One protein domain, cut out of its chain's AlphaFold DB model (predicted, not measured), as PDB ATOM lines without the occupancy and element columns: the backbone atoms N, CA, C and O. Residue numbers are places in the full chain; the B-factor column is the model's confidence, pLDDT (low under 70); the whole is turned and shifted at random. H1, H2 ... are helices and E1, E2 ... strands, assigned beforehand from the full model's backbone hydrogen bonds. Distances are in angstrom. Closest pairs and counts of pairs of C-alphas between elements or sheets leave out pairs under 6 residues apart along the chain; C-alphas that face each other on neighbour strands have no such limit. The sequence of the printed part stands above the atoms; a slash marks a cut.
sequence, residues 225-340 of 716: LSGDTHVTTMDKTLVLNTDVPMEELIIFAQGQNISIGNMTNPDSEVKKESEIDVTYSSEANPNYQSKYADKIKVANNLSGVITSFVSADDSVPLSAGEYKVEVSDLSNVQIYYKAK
ATOM      1  N   LEU A 225     -43.249   0.666 -45.378       91.19
ATOM      2  CA  LEU A 225     -42.605   0.330 -46.642       91.19
ATOM      3  C   LEU A 225     -43.675  -0.205 -47.592       91.19
ATOM      4  O   LEU A 225     -44.283  -1.249 -47.345       91.19
ATOM      5  N   SER A 226     -43.943   0.538 -48.658       82.62
ATOM      6  CA  SER A 226     -44.984   0.207 -49.629       82.62
ATOM      7  C   SER A 226     -44.575   0.644 -51.033       82.62
ATOM      8  O   SER A 226     -43.642   1.426 -51.195       82.62
ATOM      9  N   GLY A 227     -45.280   0.133 -52.043       77.06
ATOM     10  CA  GLY A 227     -45.026   0.442 -53.449       77.06
ATOM     11  C   GLY A 227     -44.137  -0.586 -54.148       77.06
ATOM     12  O   GLY A 227     -43.237  -1.178 -53.552       77.06
ATOM     13  N   ASP A 228     -44.398  -0.768 -55.442       75.75
ATOM     14  CA  ASP A 228     -43.783  -1.813 -56.272       75.75
ATOM     15  C   ASP A 228     -42.263  -1.631 -56.467       75.75
ATOM     16  O   ASP A 228     -41.580  -2.551 -56.912       75.75
ATOM     17  N   THR A 229     -41.718  -0.448 -56.152       81.25
ATOM     18  CA  THR A 229     -40.279  -0.141 -56.229       81.25
ATOM     19  C   THR A 229     -39.483  -0.725 -55.065       81.25
ATOM     20  O   THR A 229     -38.358  -1.180 -55.266       81.25
ATOM     21  N   HIS A 230     -40.068  -0.749 -53.864       91.31
ATOM     22  CA  HIS A 230     -39.402  -1.217 -52.645       91.31
ATOM     23  C   HIS A 230     -39.904  -2.568 -52.170       91.31
ATOM     24  O   HIS A 230     -39.220  -3.229 -51.398       91.31
ATOM     25  N   VAL A 231     -41.094  -2.985 -52.598       93.31
ATOM     26  CA  VAL A 231     -41.698  -4.241 -52.171       93.31
ATOM     27  C   VAL A 231     -42.141  -5.011 -53.399       93.31
ATOM     28  O   VAL A 231     -43.027  -4.586 -54.133       93.31
ATOM     29  N   THR A 232     -41.551  -6.185 -53.603       92.44
ATOM     30  CA  THR A 232     -42.001  -7.128 -54.627       92.44
ATOM     31  C   THR A 232     -42.201  -8.510 -54.026       92.44
ATOM     32  O   THR A 232     -41.652  -8.856 -52.978       92.44
ATOM     33  N   THR A 233     -43.029  -9.317 -54.682       89.44
ATOM     34  CA  THR A 233     -43.339 -10.678 -54.243       89.44
ATOM     35  C   THR A 233     -42.953 -11.677 -55.320       89.44
ATOM     36  O   THR A 233     -43.334 -11.516 -56.481       89.44
ATOM     37  N   MET A 234     -42.248 -12.735 -54.931       86.12
ATOM     38  CA  MET A 234     -41.874 -13.849 -55.798       86.12
ATOM     39  C   MET A 234     -42.299 -15.157 -55.127       86.12
ATOM     40  O   MET A 234     -41.684 -15.599 -54.158       86.12
ATOM     41  N   ASP A 235     -43.384 -15.758 -55.617       87.06
ATOM     42  CA  ASP A 235     -44.075 -16.892 -54.986       87.06
ATOM     43  C   ASP A 235     -44.486 -16.605 -53.529       87.06
ATOM     44  O   ASP A 235     -45.444 -15.878 -53.288       87.06
ATOM     45  N   LYS A 236     -43.767 -17.184 -52.558       90.25
ATOM     46  CA  LYS A 236     -43.936 -16.979 -51.108       90.25
ATOM     47  C   LYS A 236     -42.836 -16.112 -50.498       90.25
ATOM     48  O   LYS A 236     -42.727 -16.015 -49.281       90.25
ATOM     49  N   THR A 237     -41.994 -15.516 -51.330       95.25
ATOM     50  CA  THR A 237     -40.880 -14.681 -50.893       95.25
ATOM     51  C   THR A 237     -41.261 -13.224 -51.048       95.25
ATOM     52  O   THR A 237     -41.619 -12.777 -52.138       95.25
ATOM     53  N   LEU A 238     -41.148 -12.487 -49.955       95.50
ATOM     54  CA  LEU A 238     -41.170 -11.040 -49.947       95.50
ATOM     55  C   LEU A 238     -39.747 -10.537 -50.200       95.50
ATOM     56  O   LEU A 238     -38.805 -10.958 -49.522       95.50
ATOM     57  N   VAL A 239     -39.602  -9.661 -51.188       95.50
ATOM     58  CA  VAL A 239     -38.341  -9.010 -51.541       95.50
ATOM     59  C   VAL A 239     -38.483  -7.525 -51.226       95.50
ATOM     60  O   VAL A 239     -39.326  -6.849 -51.816       95.50
ATOM     61  N   LEU A 240     -37.679  -7.039 -50.282       95.75
ATOM     62  CA  LEU A 240     -37.650  -5.637 -49.873       95.75
ATOM     63  C   LEU A 240     -36.385  -4.993 -50.427       95.75
ATOM     64  O   LEU A 240     -35.290  -5.470 -50.144       95.75
ATOM     65  N   ASN A 241     -36.517  -3.926 -51.202       93.75
ATOM     66  CA  ASN A 241     -35.385  -3.185 -51.735       93.75
ATOM     67  C   ASN A 241     -35.314  -1.815 -51.066       93.75
ATOM     68  O   ASN A 241     -36.243  -1.010 -51.164       93.75
ATOM     69  N   THR A 242     -34.219  -1.579 -50.356       92.88
ATOM     70  CA  THR A 242     -34.005  -0.370 -49.563       92.88
ATOM     71  C   THR A 242     -32.743   0.322 -50.048       92.88
ATOM     72  O   THR A 242     -31.717  -0.316 -50.232       92.88
ATOM     73  N   ASP A 243     -32.809   1.624 -50.269       91.25
ATOM     74  CA  ASP A 243     -31.680   2.479 -50.654       91.25
ATOM     75  C   ASP A 243     -31.184   3.338 -49.478       91.25
ATOM     76  O   ASP A 243     -30.312   4.189 -49.638       91.25
ATOM     77  N   VAL A 244     -31.704   3.072 -48.276       91.94
ATOM     78  CA  VAL A 244     -31.274   3.682 -47.017       91.94
ATOM     79  C   VAL A 244     -30.963   2.602 -45.981       91.94
ATOM     80  O   VAL A 244     -31.675   1.595 -45.928       91.94
ATOM     81  N   PRO A 245     -29.936   2.789 -45.135       93.31
ATOM     82  CA  PRO A 245     -29.694   1.898 -44.006       93.31
ATOM     83  C   PRO A 245     -30.853   1.941 -43.004       93.31
ATOM     84  O   PRO A 245     -31.461   2.991 -42.780       93.31
ATOM     85  N   MET A 246     -31.149   0.805 -42.372       92.50
ATOM     86  CA  MET A 246     -32.293   0.636 -41.472       92.50
ATOM     87  C   MET A 246     -31.839   0.320 -40.044       92.50
ATOM     88  O   MET A 246     -30.945  -0.491 -39.815       92.50
ATOM     89  N   GLU A 247     -32.480   0.937 -39.058       91.50
ATOM     90  CA  GLU A 247     -32.370   0.533 -37.654       91.50
ATOM     91  C   GLU A 247     -33.177  -0.749 -37.406       91.50
ATOM     92  O   GLU A 247     -32.699  -1.671 -36.746       91.50
ATOM     93  N   GLU A 248     -34.380  -0.835 -37.980       92.94
ATOM     94  CA  GLU A 248     -35.248  -2.008 -37.864       92.94
ATOM     95  C   GLU A 248     -36.157  -2.173 -39.092       92.94
ATOM     96  O   GLU A 248     -36.565  -1.196 -39.729       92.94
ATOM     97  N   LEU A 249     -36.519  -3.426 -39.376       96.00
ATOM     98  CA  LEU A 249     -37.571  -3.820 -40.313       96.00
ATOM     99  C   LEU A 249     -38.590  -4.694 -39.579       96.00
ATOM    100  O   LEU A 249     -38.223  -5.659 -38.916       96.00
ATOM    101  N   ILE A 250     -39.880  -4.395 -39.709       96.00
ATOM    102  CA  ILE A 250     -40.965  -5.158 -39.084       96.00
ATOM    103  C   ILE A 250     -41.906  -5.664 -40.163       96.00
ATOM    104  O   ILE A 250     -42.339  -4.904 -41.023       96.00
ATOM    105  N   ILE A 251     -42.263  -6.941 -40.086       97.12
ATOM    106  CA  ILE A 251     -43.271  -7.558 -40.943       97.12
ATOM    107  C   ILE A 251     -44.445  -7.964 -40.071       97.12
ATOM    108  O   ILE A 251     -44.291  -8.746 -39.133       97.12
ATOM    109  N   PHE A 252     -45.620  -7.447 -40.405       96.94
ATOM    110  CA  PHE A 252     -46.878  -7.835 -39.796       96.94
ATOM    111  C   PHE A 252     -47.746  -8.549 -40.826       96.94
ATOM    112  O   PHE A 252     -48.239  -7.932 -41.769       96.94
ATOM    113  N   ALA A 253     -47.934  -9.853 -40.645       95.94
ATOM    114  CA  ALA A 253     -48.717 -10.686 -41.545       95.94
ATOM    115  C   ALA A 253     -49.984 -11.189 -40.840       95.94
ATOM    116  O   ALA A 253     -49.909 -11.838 -39.796       95.94
ATOM    117  N   GLN A 254     -51.152 -10.874 -41.399       94.75
ATOM    118  CA  GLN A 254     -52.456 -11.305 -40.892       94.75
ATOM    119  C   GLN A 254     -52.915 -12.600 -41.563       94.75
ATOM    120  O   GLN A 254     -52.901 -12.727 -42.784       94.75
ATOM    121  N   GLY A 255     -53.390 -13.541 -40.753       93.56
ATOM    122  CA  GLY A 255     -53.940 -14.821 -41.180       93.56
ATOM    123  C   GLY A 255     -53.793 -15.891 -40.101       93.56
ATOM    124  O   GLY A 255     -53.098 -15.711 -39.104       93.56
ATOM    125  N   GLN A 256     -54.447 -17.034 -40.301       90.31
ATOM    126  CA  GLN A 256     -54.297 -18.183 -39.407       90.31
ATOM    127  C   GLN A 256     -53.069 -19.009 -39.788       90.31
ATOM    128  O   GLN A 256     -52.871 -19.311 -40.963       90.31
ATOM    129  N   ASN A 257     -52.311 -19.465 -38.785       89.31
ATOM    130  CA  ASN A 257     -51.122 -20.309 -38.966       89.31
ATOM    131  C   ASN A 257     -50.080 -19.685 -39.914       89.31
ATOM    132  O   ASN A 257     -49.488 -20.383 -40.741       89.31
ATOM    133  N   ILE A 258     -49.899 -18.367 -39.821       95.19
ATOM    134  CA  ILE A 258     -48.867 -17.662 -40.576       95.19
ATOM    135  C   ILE A 258     -47.488 -18.046 -40.036       95.19
ATOM    136  O   ILE A 258     -47.315 -18.234 -38.837       95.19
ATOM    137  N   SER A 259     -46.500 -18.155 -40.918       95.00
ATOM    138  CA  SER A 259     -45.094 -18.287 -40.541       95.00
ATOM    139  C   SER A 259     -44.243 -17.324 -41.351       95.00
ATOM    140  O   SER A 259     -44.386 -17.261 -42.577       95.00
ATOM    141  N   ILE A 260     -43.328 -16.632 -40.672       97.31
ATOM    142  CA  ILE A 260     -42.357 -15.724 -41.279       97.31
ATOM    143  C   ILE A 260     -40.962 -16.346 -41.125       97.31
ATOM    144  O   ILE A 260     -40.520 -16.727 -40.041       97.31
ATOM    145  N   GLY A 261     -40.263 -16.505 -42.243       96.06
ATOM    146  CA  GLY A 261     -38.928 -17.086 -42.302       96.06
ATOM    147  C   GLY A 261     -37.858 -16.192 -41.670       96.06
ATOM    148  O   GLY A 261     -38.132 -15.160 -41.058       96.06
ATOM    149  N   ASN A 262     -36.599 -16.598 -41.808       96.19
ATOM    150  CA  ASN A 262     -35.489 -15.683 -41.549       96.19
ATOM    151  C   ASN A 262     -35.349 -14.712 -42.722       96.19
ATOM    152  O   ASN A 262     -35.613 -15.079 -43.867       96.19
ATOM    153  N   MET A 263     -34.904 -13.495 -42.428       96.69
ATOM    154  CA  MET A 263     -34.562 -12.514 -43.446       96.69
ATOM    155  C   MET A 263     -33.087 -12.656 -43.828       96.69
ATOM    156  O   MET A 263     -32.247 -12.956 -42.982       96.69
ATOM    157  N   THR A 264     -32.773 -12.464 -45.106       95.00
ATOM    158  CA  THR A 264     -31.398 -12.498 -45.620       95.00
ATOM    159  C   THR A 264     -31.095 -11.244 -46.420       95.00
ATOM    160  O   THR A 264     -31.964 -10.759 -47.142       95.00
ATOM    161  N   ASN A 265     -29.864 -10.756 -46.298       93.56
ATOM    162  CA  ASN A 265     -29.285  -9.686 -47.098       93.56
ATOM    163  C   ASN A 265     -27.815 -10.057 -47.387       93.56
ATOM    164  O   ASN A 265     -27.151 -10.580 -46.489       93.56
ATOM    165  N   PRO A 266     -27.302  -9.880 -48.616       89.00
ATOM    166  CA  PRO A 266     -25.920 -10.244 -48.950       89.00
ATOM    167  C   PRO A 266     -24.856  -9.428 -48.204       89.00
ATOM    168  O   PRO A 266     -23.771  -9.943 -47.944       89.00
ATOM    169  N   ASP A 267     -25.184  -8.182 -47.864       86.50
ATOM    170  CA  ASP A 267     -24.264  -7.172 -47.335       86.50
ATOM    171  C   ASP A 267     -24.412  -6.971 -45.813       86.50
ATOM    172  O   ASP A 267     -23.673  -6.192 -45.212       86.50
ATOM    173  N   SER A 268     -25.359  -7.672 -45.177       86.00
ATOM    174  CA  SER A 268     -25.703  -7.519 -43.756       86.00
ATOM    175  C   SER A 268     -26.075  -8.858 -43.125       86.00
ATOM    176  O   SER A 268     -26.916  -9.593 -43.648       86.00
ATOM    177  N   GLU A 269     -25.527  -9.157 -41.947       93.00
ATOM    178  CA  GLU A 269     -26.028 -10.266 -41.133       93.00
ATOM    179  C   GLU A 269     -27.289  -9.816 -40.383       93.00
ATOM    180  O   GLU A 269     -27.244  -8.927 -39.534       93.00
ATOM    181  N   VAL A 270     -28.432 -10.418 -40.717       96.12
ATOM    182  CA  VAL A 270     -29.742 -10.036 -40.174       96.12
ATOM    183  C   VAL A 270     -30.140 -10.966 -39.032       96.12
ATOM    184  O   VAL A 270     -30.137 -12.191 -39.172       96.12
ATOM    185  N   LYS A 271     -30.551 -10.383 -37.909       95.19
ATOM    186  CA  LYS A 271     -31.094 -11.090 -36.750       95.19
ATOM    187  C   LYS A 271     -32.608 -10.927 -36.703       95.19
ATOM    188  O   LYS A 271     -33.134  -9.821 -36.787       95.19
ATOM    189  N   LYS A 272     -33.315 -12.043 -36.507       95.38
ATOM    190  CA  LYS A 272     -34.730 -12.041 -36.122       95.38
ATOM    191  C   LYS A 272     -34.819 -11.717 -34.628       95.38
ATOM    192  O   LYS A 272     -34.536 -12.580 -33.801       95.38
ATOM    193  N   GLU A 273     -35.139 -10.471 -34.298       92.81
ATOM    194  CA  GLU A 273     -35.156  -9.970 -32.918       92.81
ATOM    195  C   GLU A 273     -36.359 -10.502 -32.140       92.81
ATOM    196  O   GLU A 273     -36.231 -10.923 -30.991       92.81
ATOM    197  N   SER A 274     -37.530 -10.531 -32.775       93.25
ATOM    198  CA  SER A 274     -38.740 -11.094 -32.181       93.25
ATOM    199  C   SER A 274     -39.660 -11.685 -33.243       93.25
ATOM    200  O   SER A 274     -39.616 -11.281 -34.403       93.25
ATOM    201  N   GLU A 275     -40.483 -12.651 -32.840       95.50
ATOM    202  CA  GLU A 275     -41.560 -13.245 -33.634       95.50
ATOM    203  C   GLU A 275     -42.711 -13.571 -32.694       95.50
ATOM    204  O   GLU A 275     -42.571 -14.429 -31.821       95.50
ATOM    205  N   ILE A 276     -43.807 -12.831 -32.823       95.75
ATOM    206  CA  ILE A 276     -44.919 -12.871 -31.881       95.75
ATOM    207  C   ILE A 276     -46.197 -13.243 -32.614       95.75
ATOM    208  O   ILE A 276     -46.645 -12.511 -33.499       95.75
ATOM    209  N   ASP A 277     -46.799 -14.350 -32.192       95.06
ATOM    210  CA  ASP A 277     -48.164 -14.704 -32.555       95.06
ATOM    211  C   ASP A 277     -49.146 -13.811 -31.795       95.06
ATOM    212  O   ASP A 277     -49.103 -13.718 -30.566       95.06
ATOM    213  N   VAL A 278     -50.062 -13.190 -32.531       94.44
ATOM    214  CA  VAL A 278     -51.183 -12.429 -31.974       94.44
ATOM    215  C   VAL A 278     -52.498 -13.061 -32.411       94.44
ATOM    216  O   VAL A 278     -52.649 -13.533 -33.543       94.44
ATOM    217  N   THR A 279     -53.478 -13.089 -31.511       94.75
ATOM    218  CA  THR A 279     -54.790 -13.685 -31.797       94.75
ATOM    219  C   THR A 279     -55.906 -12.989 -31.035       94.75
ATOM    220  O   THR A 279     -55.704 -12.473 -29.937       94.75
ATOM    221  N   TYR A 280     -57.106 -12.975 -31.612       94.62
ATOM    222  CA  TYR A 280     -58.282 -12.407 -30.960       94.62
ATOM    223  C   TYR A 280     -58.526 -13.008 -29.568       94.62
ATOM    224  O   TYR A 280     -58.283 -14.189 -29.308       94.62
ATOM    225  N   SER A 281     -59.098 -12.199 -28.675       93.94
ATOM    226  CA  SER A 281     -59.594 -12.685 -27.388       93.94
ATOM    227  C   SER A 281     -61.017 -13.223 -27.544       93.94
ATOM    228  O   SER A 281     -61.885 -12.547 -28.099       93.94
ATOM    229  N   SER A 282     -61.269 -14.433 -27.044       91.06
ATOM    230  CA  SER A 282     -62.592 -15.073 -27.066       91.06
ATOM    231  C   SER A 282     -63.494 -14.670 -25.896       91.06
ATOM    232  O   SER A 282     -64.667 -15.043 -25.874       91.06
ATOM    233  N   GLU A 283     -62.969 -13.916 -24.929       91.19
ATOM    234  CA  GLU A 283     -63.686 -13.515 -23.721       91.19
ATOM    235  C   GLU A 283     -63.770 -11.990 -23.617       91.19
ATOM    236  O   GLU A 283     -62.746 -11.305 -23.535       91.19
ATOM    237  N   ALA A 284     -65.000 -11.475 -23.579       92.06
ATOM    238  CA  ALA A 284     -65.274 -10.070 -23.298       92.06
ATOM    239  C   ALA A 284     -65.168  -9.767 -21.792       92.06
ATOM    240  O   ALA A 284     -64.792 -10.616 -20.977       92.06
ATOM    241  N   ASN A 285     -65.537  -8.546 -21.403       94.69
ATOM    242  CA  ASN A 285     -65.590  -8.117 -20.008       94.69
ATOM    243  C   ASN A 285     -66.422  -9.098 -19.146       94.69
ATOM    244  O   ASN A 285     -67.529  -9.472 -19.555       94.69
ATOM    245  N   PRO A 286     -65.950  -9.528 -17.955       95.56
ATOM    246  CA  PRO A 286     -66.554 -10.632 -17.196       95.56
ATOM    247  C   PRO A 286     -68.043 -10.453 -16.864       95.56
ATOM    248  O   PRO A 286     -68.834 -11.400 -16.959       95.56
ATOM    249  N   ASN A 287     -68.450  -9.233 -16.510       94.88
ATOM    250  CA  ASN A 287     -69.840  -8.891 -16.208       94.88
ATOM    251  C   ASN A 287     -70.790  -9.020 -17.417       94.88
ATOM    252  O   ASN A 287     -71.967  -9.336 -17.235       94.88
ATOM    253  N   TYR A 288     -70.299  -8.836 -18.643       92.94
ATOM    254  CA  TYR A 288     -71.070  -9.074 -19.868       92.94
ATOM    255  C   TYR A 288     -70.956 -10.521 -20.336       92.94
ATOM    256  O   TYR A 288     -71.969 -11.129 -20.687       92.94
ATOM    257  N   GLN A 289     -69.752 -11.095 -20.278       93.50
ATOM    258  CA  GLN A 289     -69.488 -12.477 -20.668       93.50
ATOM    259  C   GLN A 289     -70.383 -13.454 -19.897       93.50
ATOM    260  O   GLN A 289     -70.990 -14.338 -20.489       93.50
ATOM    261  N   SER A 290     -70.536 -13.261 -18.586       93.19
ATOM    262  CA  SER A 290     -71.391 -14.110 -17.743       93.19
ATOM    263  C   SER A 290     -72.888 -14.029 -18.074       93.19
ATOM    264  O   SER A 290     -73.627 -14.965 -17.769       93.19
ATOM    265  N   LYS A 291     -73.347 -12.937 -18.696       91.69
ATOM    266  CA  LYS A 291     -74.771 -12.660 -18.941       91.69
ATOM    267  C   LYS A 291     -75.200 -12.868 -20.394       91.69
ATOM    268  O   LYS A 291     -76.368 -13.159 -20.638       91.69
ATOM    269  N   TYR A 292     -74.280 -12.695 -21.342       92.00
ATOM    270  CA  TYR A 292     -74.574 -12.614 -22.776       92.00
ATOM    271  C   TYR A 292     -73.615 -13.439 -23.649       92.00
ATOM    272  O   TYR A 292     -73.450 -13.124 -24.827       92.00
ATOM    273  N   ALA A 293     -72.968 -14.468 -23.091       90.56
ATOM    274  CA  ALA A 293     -71.958 -15.281 -23.783       90.56
ATOM    275  C   ALA A 293     -72.375 -15.756 -25.188       90.56
ATOM    276  O   ALA A 293     -71.543 -15.814 -26.084       90.56
ATOM    277  N   ASP A 294     -73.653 -16.089 -25.380       90.38
ATOM    278  CA  ASP A 294     -74.223 -16.596 -26.633       90.38
ATOM    279  C   ASP A 294     -74.496 -15.510 -27.688       90.38
ATOM    280  O   ASP A 294     -74.725 -15.831 -28.854       90.38
ATOM    281  N   LYS A 295     -74.478 -14.230 -27.296       92.44
ATOM    282  CA  LYS A 295     -74.802 -13.086 -28.166       92.44
ATOM    283  C   LYS A 295     -73.607 -12.202 -28.502       92.44
ATOM    284  O   LYS A 295     -73.651 -11.490 -29.505       92.44
ATOM    285  N   ILE A 296     -72.573 -12.206 -27.661       93.62
ATOM    286  CA  ILE A 296     -71.375 -11.383 -27.852       93.62
ATOM    287  C   ILE A 296     -70.716 -11.742 -29.186       93.62
ATOM    288  O   ILE A 296     -70.393 -12.901 -29.445       93.62
ATOM    289  N   LYS A 297     -70.501 -10.733 -30.035       95.19
ATOM    290  CA  LYS A 297     -69.773 -10.913 -31.292       95.19
ATOM    291  C   LYS A 297     -68.270 -10.910 -31.017       95.19
ATOM    292  O   LYS A 297     -67.760 -10.034 -30.321       95.19
ATOM    293  N   VAL A 298     -67.584 -11.891 -31.594       95.19
ATOM    294  CA  VAL A 298     -66.131 -12.075 -31.515       95.19
ATOM    295  C   VAL A 298     -65.570 -12.029 -32.932       95.19
ATOM    296  O   VAL A 298     -66.057 -12.747 -33.808       95.19
ATOM    297  N   ALA A 299     -64.533 -11.223 -33.155       94.75
ATOM    298  CA  ALA A 299     -63.835 -11.130 -34.436       94.75
ATOM    299  C   ALA A 299     -62.839 -12.298 -34.595       94.75
ATOM    300  O   ALA A 299     -61.625 -12.140 -34.490       94.75
ATOM    301  N   ASN A 300     -63.367 -13.507 -34.809       91.88
ATOM    302  CA  ASN A 300     -62.604 -14.764 -34.803       91.88
ATOM    303  C   ASN A 300     -61.615 -14.948 -35.976       91.88
ATOM    304  O   ASN A 300     -60.886 -15.941 -36.034       91.88
ATOM    305  N   ASN A 301     -61.610 -14.013 -36.920       90.25
ATOM    306  CA  ASN A 301     -60.716 -13.980 -38.067       90.25
ATOM    307  C   ASN A 301     -59.419 -13.199 -37.798       90.25
ATOM    308  O   ASN A 301     -58.552 -13.193 -38.668       90.25
ATOM    309  N   LEU A 302     -59.275 -12.543 -36.639       94.62
ATOM    310  CA  LEU A 302     -58.064 -11.796 -36.298       94.62
ATOM    311  C   LEU A 302     -57.002 -12.732 -35.720       94.62
ATOM    312  O   LEU A 302     -57.109 -13.221 -34.596       94.62
ATOM    313  N   SER A 303     -55.970 -12.984 -36.505       95.62
ATOM    314  CA  SER A 303     -54.769 -13.695 -36.092       95.62
ATOM    315  C   SER A 303     -53.631 -13.224 -36.981       95.62
ATOM    316  O   SER A 303     -53.870 -12.771 -38.103       95.62
ATOM    317  N   GLY A 304     -52.403 -13.310 -36.497       96.06
ATOM    318  CA  GLY A 304     -51.244 -13.026 -37.319       96.06
ATOM    319  C   GLY A 304     -49.938 -13.163 -36.568       96.06
ATOM    320  O   GLY A 304     -49.913 -13.535 -35.397       96.06
ATOM    321  N   VAL A 305     -48.865 -12.828 -37.273       97.19
ATOM    322  CA  VAL A 305     -47.498 -12.858 -36.762       97.19
ATOM    323  C   VAL A 305     -46.843 -11.509 -37.004       97.19
ATOM    324  O   VAL A 305     -46.950 -10.945 -38.098       97.19
ATOM    325  N   ILE A 306     -46.173 -10.995 -35.976       96.88
ATOM    326  CA  ILE A 306     -45.340  -9.794 -36.041       96.88
ATOM    327  C   ILE A 306     -43.896 -10.231 -35.845       96.88
ATOM    328  O   ILE A 306     -43.557 -10.775 -34.794       96.88
ATOM    329  N   THR A 307     -43.049  -9.969 -36.834       97.25
ATOM    330  CA  THR A 307     -41.627 -10.310 -36.780       97.25
ATOM    331  C   THR A 307     -40.788  -9.057 -36.969       97.25
ATOM    332  O   THR A 307     -40.978  -8.335 -37.947       97.25
ATOM    333  N   SER A 308     -39.856  -8.808 -36.049       95.88
ATOM    334  CA  SER A 308     -38.890  -7.709 -36.145       95.88
ATOM    335  C   SER A 308     -37.504  -8.228 -36.520       95.88
ATOM    336  O   SER A 308     -37.031  -9.242 -36.004       95.88
ATOM    337  N   PHE A 309     -36.846  -7.506 -37.417       96.56
ATOM    338  CA  PHE A 309     -35.513  -7.783 -37.923       96.56
ATOM    339  C   PHE A 309     -34.610  -6.581 -37.665       96.56
ATOM    340  O   PHE A 309     -34.991  -5.439 -37.921       96.56
ATOM    341  N   VAL A 310     -33.413  -6.859 -37.161       95.31
ATOM    342  CA  VAL A 310     -32.372  -5.876 -36.831       95.31
ATOM    343  C   VAL A 310     -31.013  -6.424 -37.267       95.31
ATOM    344  O   VAL A 310     -30.906  -7.592 -37.661       95.31
ATOM    345  N   SER A 311     -29.967  -5.605 -37.204       94.38
ATOM    346  CA  SER A 311     -28.595  -6.080 -37.410       94.38
ATOM    347  C   SER A 311     -28.215  -7.129 -36.359       94.38
ATOM    348  O   SER A 311     -28.579  -7.015 -35.191       94.38
ATOM    349  N   ALA A 312     -27.481  -8.169 -36.758       93.38
ATOM    350  CA  ALA A 312     -26.906  -9.122 -35.808       93.38
ATOM    351  C   ALA A 312     -25.775  -8.513 -34.959       93.38
ATOM    352  O   ALA A 312     -25.453  -9.050 -33.898       93.38
ATOM    353  N   ASP A 313     -25.202  -7.399 -35.415       89.62
ATOM    354  CA  ASP A 313     -24.264  -6.569 -34.671       89.62
ATOM    355  C   ASP A 313     -24.960  -5.263 -34.262       89.62
ATOM    356  O   ASP A 313     -25.194  -4.386 -35.093       89.62
ATOM    357  N   ASP A 314     -25.262  -5.133 -32.965       82.62
ATOM    358  CA  ASP A 314     -25.962  -3.983 -32.374       82.62
ATOM    359  C   ASP A 314     -25.221  -2.638 -32.571       82.62
ATOM    360  O   ASP A 314     -25.768  -1.578 -32.256       82.62
ATOM    361  N   SER A 315     -23.968  -2.653 -33.046       83.81
ATOM    362  CA  SER A 315     -23.168  -1.449 -33.300       83.81
ATOM    363  C   SER A 315     -23.314  -0.868 -34.711       83.81
ATOM    364  O   SER A 315     -22.870   0.259 -34.940       83.81
ATOM    365  N   VAL A 316     -23.953  -1.589 -35.638       89.69
ATOM    366  CA  VAL A 316     -24.157  -1.147 -37.027       89.69
ATOM    367  C   VAL A 316     -25.618  -1.318 -37.456       89.69
ATOM    368  O   VAL A 316     -26.275  -2.262 -37.021       89.69
ATOM    369  N   PRO A 317     -26.162  -0.421 -38.298       92.88
ATOM    370  CA  PRO A 317     -27.483  -0.625 -38.880       92.88
ATOM    371  C   PRO A 317     -27.488  -1.756 -39.913       92.88
ATOM    372  O   PRO A 317     -26.447  -2.207 -40.388       92.88
ATOM    373  N   LEU A 318     -28.692  -2.173 -40.295       94.31
ATOM    374  CA  LEU A 318     -28.925  -2.957 -41.499       94.31
ATOM    375  C   LEU A 318     -28.529  -2.119 -42.726       94.31
ATOM    376  O   LEU A 318     -28.987  -0.983 -42.858       94.31
ATOM    377  N   SER A 319     -27.687  -2.650 -43.615       92.75
ATOM    378  CA  SER A 319     -27.209  -1.911 -44.793       92.75
ATOM    379  C   SER A 319     -28.337  -1.652 -45.795       92.75
ATOM    380  O   SER A 319     -29.312  -2.400 -45.862       92.75
ATOM    381  N   ALA A 320     -28.203  -0.629 -46.636       92.75
ATOM    382  CA  ALA A 320     -29.052  -0.532 -47.820       92.75
ATOM    383  C   ALA A 320     -28.874  -1.783 -48.708       92.75
ATOM    384  O   ALA A 320     -27.797  -2.379 -48.761       92.75
ATOM    385  N   GLY A 321     -29.931  -2.191 -49.403       93.31
ATOM    386  CA  GLY A 321     -29.911  -3.270 -50.383       93.31
ATOM    387  C   GLY A 321     -31.179  -4.120 -50.394       93.31
ATOM    388  O   GLY A 321     -32.239  -3.737 -49.889       93.31
ATOM    389  N   GLU A 322     -31.042  -5.304 -50.990       95.25
ATOM    390  CA  GLU A 322     -32.125  -6.267 -51.174       95.25
ATOM    391  C   GLU A 322     -32.215  -7.239 -49.990       95.25
ATOM    392  O   GLU A 322     -31.260  -7.943 -49.653       95.25
ATOM    393  N   TYR A 323     -33.396  -7.319 -49.390       96.69
ATOM    394  CA  TYR A 323     -33.750  -8.247 -48.325       96.69
ATOM    395  C   TYR A 323     -34.755  -9.271 -48.831       96.69
ATOM    396  O   TYR A 323     -35.713  -8.928 -49.522       96.69
ATOM    397  N   LYS A 324     -34.575 -10.536 -48.446       96.69
ATOM    398  CA  LYS A 324     -35.492 -11.630 -48.798       96.69
ATOM    399  C   LYS A 324     -35.975 -12.363 -47.568       96.69
ATOM    400  O   LYS A 324     -35.164 -12.723 -46.714       96.69
ATOM    401  N   VAL A 325     -37.273 -12.636 -47.517       97.25
ATOM    402  CA  VAL A 325     -37.916 -13.374 -46.426       97.25
ATOM    403  C   VAL A 325     -39.109 -14.163 -46.950       97.25
ATOM    404  O   VAL A 325     -39.919 -13.658 -47.721       97.25
ATOM    405  N   GLU A 326     -39.220 -15.423 -46.541       97.06
ATOM    406  CA  GLU A 326     -40.379 -16.251 -46.874       97.06
ATOM    407  C   GLU A 326     -41.543 -15.950 -45.925       97.06
ATOM    408  O   GLU A 326     -41.363 -15.894 -44.710       97.06
ATOM    409  N   VAL A 327     -42.749 -15.803 -46.466       96.69
ATOM    410  CA  VAL A 327     -43.988 -15.653 -45.700       96.69
ATOM    411  C   VAL A 327     -44.995 -16.667 -46.228       96.69
ATOM    412  O   VAL A 327     -45.201 -16.795 -47.436       96.69
ATOM    413  N   SER A 328     -45.621 -17.432 -45.335       95.50
ATOM    414  CA  SER A 328     -46.512 -18.534 -45.731       95.50
ATOM    415  C   SER A 328     -47.723 -18.090 -46.558       95.50
ATOM    416  O   SER A 328     -48.188 -18.877 -47.390       95.50
ATOM    417  N   ASP A 329     -48.209 -16.870 -46.310       93.88
ATOM    418  CA  ASP A 329     -49.308 -16.196 -47.005       93.88
ATOM    419  C   ASP A 329     -49.014 -14.688 -47.098       93.88
ATOM    420  O   ASP A 329     -48.792 -14.024 -46.086       93.88
ATOM    421  N   LEU A 330     -48.997 -14.162 -48.323       91.69
ATOM    422  CA  LEU A 330     -48.691 -12.763 -48.635       91.69
ATOM    423  C   LEU A 330     -49.953 -11.895 -48.799       91.69
ATOM    424  O   LEU A 330     -49.843 -10.716 -49.121       91.69
ATOM    425  N   SER A 331     -51.151 -12.455 -48.593       90.75
ATOM    426  CA  SER A 331     -52.423 -11.781 -48.897       90.75
ATOM    427  C   SER A 331     -52.683 -10.536 -48.045       90.75
ATOM    428  O   SER A 331     -53.402  -9.637 -48.477       90.75
ATOM    429  N   ASN A 332     -52.138 -10.485 -46.828       92.38
ATOM    430  CA  ASN A 332     -52.306  -9.360 -45.911       92.38
ATOM    431  C   ASN A 332     -51.030  -9.153 -45.090       92.38
ATOM    432  O   ASN A 332     -50.931  -9.581 -43.939       92.38
ATOM    433  N   VAL A 333     -50.035  -8.541 -45.731       94.31
ATOM    434  CA  VAL A 333     -48.729  -8.235 -45.144       94.31
ATOM    435  C   VAL A 333     -48.510  -6.730 -45.157       94.31
ATOM    436  O   VAL A 333     -48.704  -6.076 -46.179       94.31
ATOM    437  N   GLN A 334     -48.086  -6.192 -44.021       94.94
ATOM    438  CA  GLN A 334     -47.663  -4.808 -43.866       94.94
ATOM    439  C   GLN A 334     -46.209  -4.797 -43.404       94.94
ATOM    440  O   GLN A 334     -45.818  -5.598 -42.552       94.94
ATOM    441  N   ILE A 335     -45.406  -3.915 -43.993       95.81
ATOM    442  CA  ILE A 335     -43.984  -3.791 -43.684       95.81
ATOM    443  C   ILE A 335     -43.745  -2.405 -43.112       95.81
ATOM    444  O   ILE A 335     -44.184  -1.410 -43.690       95.81
ATOM    445  N   TYR A 336     -43.031  -2.345 -41.997       94.25
ATOM    446  CA  TYR A 336     -42.617  -1.098 -41.373       94.25
ATOM    447  C   TYR A 336     -41.107  -1.035 -41.275       94.25
ATOM    448  O   TYR A 336     -40.443  -2.062 -41.142       94.25
ATOM    449  N   TYR A 337     -40.569   0.172 -41.316       93.06
ATOM    450  CA  TYR A 337     -39.143   0.403 -41.186       93.06
ATOM    451  C   TYR A 337     -38.865   1.638 -40.341       93.06
ATOM    452  O   TYR A 337     -39.691   2.551 -40.257       93.06
ATOM    453  N   LYS A 338     -37.675   1.664 -39.745       91.44
ATOM    454  CA  LYS A 338     -37.073   2.864 -39.170       91.44
ATOM    455  C   LYS A 338     -35.709   3.058 -39.810       91.44
ATOM    456  O   LYS A 338     -34.851   2.189 -39.675       91.44
ATOM    457  N   ALA A 339     -35.512   4.162 -40.523       90.25
ATOM    458  CA  ALA A 339     -34.240   4.449 -41.177       90.25
ATOM    459  C   ALA A 339     -33.154   4.827 -40.153       90.25
ATOM    460  O   ALA A 339     -33.441   5.456 -39.132       90.25
ATOM    461  N   LYS A 340     -31.896   4.488 -40.452       91.06
ATOM    462  CA  LYS A 340     -30.718   4.917 -39.692       91.06
ATOM    463  C   LYS A 340     -29.791   5.741 -40.574       91.06
ATOM    464  O   LYS A 340     -29.033   5.200 -41.370       91.06
TER     465      LYS A 340
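What this domain is: This is residues 225 to 340 of the 716 residues of an uncharacterized protein of uncultured Roseburia sp (UniProt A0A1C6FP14). Two sheets of four strands lie face to face as a sandwich, and from one end of it the chain between E5 and E6 runs out as a long arm, with the short helix H1 near the arm's far end. The strands of the two sheets cross at 29 degrees, and the arm makes much of the length. The printed part has 116 residues, with eight named strands and one named helix in the order E1 E2 E3 E4 E5 H1 E6 E7 E8; the class is mostly strand. The sheets run E5 E6 E3 E8 and E1 E2 E7 E4, both antiparallel throughout. The whole is loose, with a radius of gyration of the C-alphas of 17.7 A, and elongated, spanning 58 by 32 by 20 A.

Where its parts are: In one sheet, E5 is residues 270 to 279, 26.7 A long, E6 is 303 to 311, 27.3 A, E3 is 246 to 254, 23.4 A, and E8 is 333 to 339, 19.7 A. In the other, E1 is residues 231 to 234, E2 237 to 242, E7 321 to 327, 19.3 A long, and E4 260 to 264. H1 is residues 286 to 292, 10.0 A long. C-alpha 231, where E1 begins, is at (-41.698, -4.241, -52.171); C-alpha 286, where H1 begins, is at (-66.554, -10.632, -17.196); C-alpha 339, where E8 ends, is at (-34.240, 4.449, -41.177).

How they stand to each other: In the sheet with edge strands E5 and E8, N 276 of E5 and O 306 of E6 are 2.9 A apart, within hydrogen-bond range. E6 and E3 have N 309 and O 249 at 2.7 A, and E3 and E8 have N 250 and O 336 at 2.8 A. This sheet is strongly twisted. The other sheet, with edge strands E1 and E4, is only just so, its C-alphas lying up to 4.3 A off its best plane. There the hairpin E1 and E2 has N 237 and O 234 at 2.8 A, E2 and E7 have N 321 and O 242 at 2.7 A, and E7 and E4 have N 261 and O 326 at 2.8 A. Between the sheets, the closest C-alphas of E4 and E5, those of Thr 264 and Val 270, are 6.2 A apart, while E2 and E8 are near each other. E1 and E8 are apart. H1 is on neither sheet; 2 of its 3 O i to N i+4 pairs are within hydrogen-bond range.

The domain as a whole: The two C-alphas farthest apart, those of Asp 267 and Lys 291, are 58.2 A apart. The printed part has no cut, and no link is long. The mean pLDDT of the printed part is 92.9, and no printed residue is under 70.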